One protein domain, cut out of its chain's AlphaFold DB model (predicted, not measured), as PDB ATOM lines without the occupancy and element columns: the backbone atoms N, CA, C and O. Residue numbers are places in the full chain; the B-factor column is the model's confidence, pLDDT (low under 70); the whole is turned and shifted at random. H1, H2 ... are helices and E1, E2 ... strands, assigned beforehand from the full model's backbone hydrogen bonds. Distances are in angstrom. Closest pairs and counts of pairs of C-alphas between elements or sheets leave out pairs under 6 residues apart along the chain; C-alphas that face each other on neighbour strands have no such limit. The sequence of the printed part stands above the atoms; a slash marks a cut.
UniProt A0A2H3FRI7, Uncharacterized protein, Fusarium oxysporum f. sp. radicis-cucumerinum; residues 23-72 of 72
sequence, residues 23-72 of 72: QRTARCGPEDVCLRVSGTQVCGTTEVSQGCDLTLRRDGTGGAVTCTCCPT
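This is residues 23 to 72 of the 72 residues of an uncharacterized protein of Fusarium oxysporum f. sp. radicis-cucumerinum (UniProt A0A2H3FRI7). A narrow, strongly twisted sheet of three strands has two short helices, H1 and H2, over one face, and no named helix covers the other. The long hairpin of E2 and E3 runs along the rod-shaped whole, with E1 beside E3. The printed part has 50 residues, with E1, H1, H2, E2 and E3 in that order along the chain; the sheet order is E1 - E3 - E2, all antiparallel, and the class is mixed, helices and strands. It is compact, with a radius of gyration of the C-alphas of 10.6 A and spans of 36 by 14 by 12 A.

E3, residues 63 to 71, is the inner strand. Its antiparallel neighbour E2, residues 47 to 56, stands at 165 degrees to it, with N 55 and O 64 within hydrogen-bond range at 2.8 A. E2 bends by 69 degrees at residue 50. E1, residues 23 to 28, is antiparallel to E3 at 147 degrees, with N 26 and O 65 at 2.8 A. H2, residues 39 to 43, is on the sheet over E1 at a height of 5.4 A; its closest C-alphas to E3 are those of Cys 43 and Cys 69, 5.0 A. H1, residues 31 to 36, is on the same face, over E3 at a height of 8.1 A and along the strands, at 2 degrees to E3 on the local plane. The C-alphas of Cys 34 and Gly 63, the closest of H1 and E3, are 6.5 A apart. H1 and H2 are apart. E1, H1 H2 and E2 form a split strand-helix-strand unit, two strands running the same way with E3 between them; its crossover is right-handed. In H1 and H2 every O i to N i+4 pair is within hydrogen-bond range.

E3 measures 25.1 A and ends at C-alpha 71 (-13.962, 33.645, 58.792). E2 measures 23.6 A. E1, 15.8 A long, begins at C-alpha 23 (-20.464, 36.637, 49.506). H1 is 8.7 A long and H2 5.9 A.

The C-alphas of Asp 59 and Thr 72, the two farthest apart, are 36.2 A apart. The printed part has no cut and no long link. The mean pLDDT of the printed part is 74.4; residues 31, 35, 38 to 40, 46, 60 and 72 are under 70.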
ATOM      1  N   GLN A  23     -19.747  37.428  50.496       77.31
ATOM      2  CA  GLN A  23     -20.464  36.637  49.506       77.31
ATOM      3  C   GLN A  23     -19.560  36.408  48.288       77.31
ATOM      4  O   GLN A  23     -19.127  37.351  47.620       77.31
ATOM      5  N   ARG A  24     -19.239  35.146  48.009       77.19
ATOM      6  CA  ARG A  24     -18.388  34.741  46.891       77.19
ATOM      7  C   ARG A  24     -19.223  33.969  45.893       77.19
ATOM      8  O   ARG A  24     -19.950  33.051  46.257       77.19
ATOM      9  N   THR A  25     -19.084  34.335  44.626       78.25
ATOM     10  CA  THR A  25     -19.728  33.630  43.523       78.25
ATOM     11  C   THR A  25     -18.668  32.945  42.676       78.25
ATOM     12  O   THR A  25     -17.854  33.606  42.030       78.25
ATOM     13  N   ALA A  26     -18.693  31.617  42.659       78.12
ATOM     14  CA  ALA A  26     -17.880  30.804  41.773       78.12
ATOM     15  C   ALA A  26     -18.720  30.393  40.564       78.12
ATOM     16  O   ALA A  26     -19.782  29.787  40.703       78.12
ATOM     17  N   ARG A  27     -18.243  30.716  39.361       77.69
ATOM     18  CA  ARG A  27     -18.833  30.167  38.135       77.69
ATOM     19  C   ARG A  27     -18.385  28.722  37.995       77.69
ATOM     20  O   ARG A  27     -17.210  28.418  38.171       77.69
ATOM     21  N   CYS A  28     -19.319  27.858  37.653       73.38
ATOM     22  CA  CYS A  28     -19.087  26.433  37.510       73.38
ATOM     23  C   CYS A  28     -19.810  25.941  36.253       73.38
ATOM     24  O   CYS A  28     -20.767  26.554  35.782       73.38
ATOM     25  N   GLY A  29     -19.330  24.861  35.661       73.06
ATOM     26  CA  GLY A  29     -19.935  24.277  34.471       73.06
ATOM     27  C   GLY A  29     -19.088  23.115  33.965       73.06
ATOM     28  O   GLY A  29     -17.859  23.217  34.056       73.06
ATOM     29  N   PRO A  30     -19.692  22.029  33.442       72.81
ATOM     30  CA  PRO A  30     -21.138  21.738  33.302       72.81
ATOM     31  C   PRO A  30     -21.882  21.538  34.644       72.81
ATOM     32  O   PRO A  30     -21.258  21.598  35.702       72.81
ATOM     33  N   GLU A  31     -23.213  21.350  34.631       67.88
ATOM     34  CA  GLU A  31     -24.048  21.290  35.856       67.88
ATOM     35  C   GLU A  31     -23.552  20.273  36.901       67.88
ATOM     36  O   GLU A  31     -23.516  20.578  38.093       67.88
ATOM     37  N   ASP A  32     -23.060  19.115  36.452       70.06
ATOM     38  CA  ASP A  32     -22.466  18.078  37.300       70.06
ATOM     39  C   ASP A  32     -21.265  18.584  38.106       70.06
ATOM     40  O   ASP A  32     -21.023  18.150  39.233       70.06
ATOM     41  N   VAL A  33     -20.500  19.518  37.537       72.19
ATOM     42  CA  VAL A  33     -19.376  20.158  38.224       72.19
ATOM     43  C   VAL A  33     -19.908  21.156  39.243       72.19
ATOM     44  O   VAL A  33     -19.422  21.169  40.367       72.19
ATOM     45  N   CYS A  34     -20.938  21.935  38.903       71.44
ATOM     46  CA  CYS A  34     -21.573  22.863  39.842       71.44
ATOM     47  C   CYS A  34     -22.135  22.172  41.086       71.44
ATOM     48  O   CYS A  34     -21.948  22.671  42.190       71.44
ATOM     49  N   LEU A  35     -22.783  21.018  40.919       67.81
ATOM     50  CA  LEU A  35     -23.323  20.226  42.029       67.81
ATOM     51  C   LEU A  35     -22.226  19.675  42.950       67.81
ATOM     52  O   LEU A  35     -22.478  19.391  44.119       67.81
ATOM     53  N   ARG A  36     -21.002  19.530  42.431       70.44
ATOM     54  CA  ARG A  36     -19.822  19.100  43.193       70.44
ATOM     55  C   ARG A  36     -19.054  20.263  43.821       70.44
ATOM     56  O   ARG A  36     -18.233  20.014  44.702       70.44
ATOM     57  N   VAL A  37     -19.304  21.504  43.392       71.31
ATOM     58  CA  VAL A  37     -18.667  22.692  43.969       71.31
ATOM     59  C   VAL A  37     -19.255  22.934  45.354       71.31
ATOM     60  O   VAL A  37     -20.379  23.401  45.514       71.31
ATOM     61  N   SER A  38     -18.471  22.577  46.368       66.75
ATOM     62  CA  SER A  38     -18.805  22.813  47.770       66.75
ATOM     63  C   SER A  38     -18.452  24.240  48.181       66.75
ATOM     64  O   SER A  38     -17.607  24.892  47.564       66.75
ATOM     65  N   GLY A  39     -19.049  24.716  49.272       64.50
ATOM     66  CA  GLY A  39     -18.791  26.053  49.789       64.50
ATOM     67  C   GLY A  39     -17.321  26.323  50.125       64.50
ATOM     68  O   GLY A  39     -16.871  27.447  49.954       64.50
ATOM     69  N   THR A  40     -16.521  25.302  50.446       67.25
ATOM     70  CA  THR A  40     -15.055  25.415  50.601       67.25
ATOM     71  C   THR A  40     -14.303  25.701  49.300       67.25
ATOM     72  O   THR A  40     -13.232  26.296  49.334       67.25
ATOM     73  N   GLN A  41     -14.833  25.333  48.131       70.31
ATOM     74  CA  GLN A  41     -14.254  25.755  46.846       70.31
ATOM     75  C   GLN A  41     -14.581  27.214  46.512       70.31
ATOM     76  O   GLN A  41     -13.862  27.843  45.741       70.31
ATOM     77  N   VAL A  42     -15.655  27.746  47.093       71.44
ATOM     78  CA  VAL A  42     -16.134  29.113  46.853       71.44
ATOM     79  C   VAL A  42     -15.534  30.101  47.862       71.44
ATOM     80  O   VAL A  42     -15.167  31.214  47.492       71.44
ATOM     81  N   CYS A  43     -15.387  29.667  49.112       72.88
ATOM     82  CA  CYS A  43     -14.869  30.423  50.253       72.88
ATOM     83  C   CYS A  43     -13.387  30.142  50.553       72.88
ATOM     84  O   CYS A  43     -12.735  30.862  51.298       72.88
ATOM     85  N   GLY A  44     -12.816  29.093  49.962       71.56
ATOM     86  CA  GLY A  44     -11.488  28.610  50.325       71.56
ATOM     87  C   GLY A  44     -11.501  27.772  51.609       71.56
ATOM     88  O   GLY A  44     -12.546  27.430  52.159       71.56
ATOM     89  N   THR A  45     -10.311  27.397  52.075       71.00
ATOM     90  CA  THR A  45     -10.128  26.517  53.245       71.00
ATOM     91  C   THR A  45     -10.032  27.268  54.572       71.00
ATOM     92  O   THR A  45      -9.994  26.636  55.622       71.00
ATOM     93  N   THR A  46      -9.939  28.597  54.533       65.31
ATOM     94  CA  THR A  46      -9.771  29.479  55.702       65.31
ATOM     95  C   THR A  46     -11.072  30.152  56.139       65.31
ATOM     96  O   THR A  46     -11.074  30.913  57.100       65.31
ATOM     97  N   GLU A  47     -12.166  29.904  55.422       75.00
ATOM     98  CA  GLU A  47     -13.476  30.514  55.643       75.00
ATOM     99  C   GLU A  47     -14.541  29.400  55.688       75.00
ATOM    100  O   GLU A  47     -14.497  28.438  54.920       75.00
ATOM    101  N   VAL A  48     -15.517  29.521  56.586       78.25
ATOM    102  CA  VAL A  48     -16.714  28.679  56.635       78.25
ATOM    103  C   VAL A  48     -17.764  29.228  55.685       78.25
ATOM    104  O   VAL A  48     -18.218  30.365  55.802       78.25
ATOM    105  N   SER A  49     -18.212  28.381  54.767       79.31
ATOM    106  CA  SER A  49     -19.370  28.665  53.932       79.31
ATOM    107  C   SER A  49     -20.669  28.498  54.723       79.31
ATOM    108  O   SER A  49     -20.997  27.391  55.155       79.31
ATOM    109  N   GLN A  50     -21.441  29.568  54.859       75.12
ATOM    110  CA  GLN A  50     -22.819  29.556  55.333       75.12
ATOM    111  C   GLN A  50     -23.771  29.849  54.171       75.12
ATOM    112  O   GLN A  50     -23.559  30.791  53.412       75.12
ATOM    113  N   GLY A  51     -24.822  29.036  54.032       70.62
ATOM    114  CA  GLY A  51     -25.892  29.255  53.052       70.62
ATOM    115  C   GLY A  51     -25.383  29.412  51.616       70.62
ATOM    116  O   GLY A  51     -25.300  30.526  51.105       70.62
ATOM    117  N   CYS A  52     -25.030  28.301  50.972       77.88
ATOM    118  CA  CYS A  52     -24.685  28.299  49.553       77.88
ATOM    119  C   CYS A  52     -25.944  28.182  48.694       77.88
ATOM    120  O   CYS A  52     -26.697  27.219  48.833       77.88
ATOM    121  N   ASP A  53     -26.126  29.137  47.790       82.00
ATOM    122  CA  ASP A  53     -27.164  29.130  46.770       82.00
ATOM    123  C   ASP A  53     -26.571  28.727  45.416       82.00
ATOM    124  O   ASP A  53     -25.551  29.266  44.974       82.00
ATOM    125  N   LEU A  54     -27.198  27.754  44.758       80.31
ATOM    126  CA  LEU A  54     -26.797  27.290  43.436       80.31
ATOM    127  C   LEU A  54     -27.740  27.884  42.389       80.31
ATOM    128  O   LEU A  54     -28.902  27.501  42.280       80.31
ATOM    129  N   THR A  55     -27.200  28.750  41.539       81.19
ATOM    130  CA  THR A  55     -27.910  29.292  40.384       81.19
ATOM    131  C   THR A  55     -27.464  28.566  39.115       81.19
ATOM    132  O   THR A  55     -26.406  28.853  38.557       81.19
ATOM    133  N   LEU A  56     -28.268  27.625  38.623       78.81
ATOM    134  CA  LEU A  56     -28.013  26.949  37.346       78.81
ATOM    135  C   LEU A  56     -28.573  27.759  36.174       78.81
ATOM    136  O   LEU A  56     -29.648  28.359  36.248       78.81
ATOM    137  N   ARG A  57     -27.844  27.767  35.057       75.88
ATOM    138  CA  ARG A  57     -28.320  28.347  33.802       75.88
ATOM    139  C   ARG A  57     -29.286  27.355  33.152       75.88
ATOM    140  O   ARG A  57     -28.975  26.172  33.064       75.88
ATOM    141  N   ARG A  58     -30.442  27.830  32.670       70.62
ATOM    142  CA  ARG A  58     -31.483  26.967  32.062       70.62
ATOM    143  C   ARG A  58     -30.991  26.148  30.870       70.62
ATOM    144  O   ARG A  58     -31.575  25.117  30.573       70.62
ATOM    145  N   ASP A  59     -29.929  26.600  30.210       71.19
ATOM    146  CA  ASP A  59     -29.320  25.912  29.073       71.19
ATOM    147  C   ASP A  59     -28.474  24.684  29.475       71.19
ATOM    148  O   ASP A  59     -27.884  24.058  28.602       71.19
ATOM    149  N   GLY A  60     -28.325  24.367  30.772       65.88
ATOM    150  CA  GLY A  60     -27.556  23.208  31.274       65.88
ATOM    151  C   GLY A  60     -26.033  23.301  31.077       65.88
ATOM    152  O   GLY A  60     -25.266  22.475  31.561       65.88
ATOM    153  N   THR A  61     -25.561  24.345  30.396       71.38
ATOM    154  CA  THR A  61     -24.147  24.550  30.045       71.38
ATOM    155  C   THR A  61     -23.283  25.050  31.204       71.38
ATOM    156  O   THR A  61     -22.059  25.088  31.094       71.38
ATOM    157  N   GLY A  62     -23.894  25.424  32.330       75.38
ATOM    158  CA  GLY A  62     -23.188  25.859  33.529       75.38
ATOM    159  C   GLY A  62     -24.089  26.584  34.520       75.38
ATOM    160  O   GLY A  62     -25.303  26.661  34.353       75.38
ATOM    161  N   GLY A  63     -23.478  27.140  35.555       82.94
ATOM    162  CA  GLY A  63     -24.145  27.855  36.629       82.94
ATOM    163  C   GLY A  63     -23.175  28.713  37.432       82.94
ATOM    164  O   GLY A  63     -22.028  28.964  37.046       82.94
ATOM    165  N   ALA A  64     -23.659  29.191  38.562       79.69
ATOM    166  CA  ALA A  64     -22.892  29.928  39.539       79.69
ATOM    167  C   ALA A  64     -23.316  29.470  40.933       79.69
ATOM    168  O   ALA A  64     -24.503  29.462  41.248       79.69
ATOM    169  N   VAL A  65     -22.349  29.091  41.759       81.06
ATOM    170  CA  VAL A  65     -22.571  28.843  43.184       81.06
ATOM    171  C   VAL A  65     -22.203  30.112  43.922       81.06
ATOM    172  O   VAL A  65     -21.093  30.623  43.770       81.06
ATOM    173  N   THR A  66     -23.133  30.623  44.712       81.00
ATOM    174  CA  THR A  66     -22.936  31.804  45.535       81.00
ATOM    175  C   THR A  66     -23.013  31.401  46.996       81.00
ATOM    176  O   THR A  66     -24.061  30.981  47.467       81.00
ATOM    177  N   CYS A  67     -21.905  31.514  47.716       81.88
ATOM    178  CA  CYS A  67     -21.830  31.169  49.131       81.88
ATOM    179  C   CYS A  67     -21.520  32.405  49.964       81.88
ATOM    180  O   CYS A  67     -20.790  33.292  49.515       81.88
ATOM    181  N   THR A  68     -22.032  32.438  51.193       83.75
ATOM    182  CA  THR A  68     -21.609  33.429  52.186       83.75
ATOM    183  C   THR A  68     -20.424  32.858  52.949       83.75
ATOM    184  O   THR A  68     -20.557  31.871  53.659       83.75
ATOM    185  N   CYS A  69     -19.248  33.436  52.764       82.88
ATOM    186  CA  CYS A  69     -17.992  32.927  53.291       82.88
ATOM    187  C   CYS A  69     -17.582  33.720  54.518       82.88
ATOM    188  O   CYS A  69     -17.210  34.877  54.384       82.88
ATOM    189  N   CYS A  70     -17.673  33.129  55.701       78.88
ATOM    190  CA  CYS A  70     -17.345  33.762  56.974       78.88
ATOM    191  C   CYS A  70     -15.987  33.282  57.489       78.88
ATOM    192  O   CYS A  70     -15.710  32.091  57.381       78.88
ATOM    193  N   PRO A  71     -15.143  34.136  58.088       74.31
ATOM    194  CA  PRO A  71     -13.962  33.645  58.792       74.31
ATOM    195  C   PRO A  71     -14.396  32.736  59.952       74.31
ATOM    196  O   PRO A  71     -15.393  33.012  60.623       74.31
ATOM    197  N   THR A  72     -13.657  31.650  60.163       64.69
ATOM    198  CA  THR A  72     -13.753  30.819  61.378       64.69
ATOM    199  C   THR A  72     -13.171  31.508  62.591       64.69
ATOM    200  O   THR A  72     -12.093  32.128  62.430       64.69
TER     201      THR A  72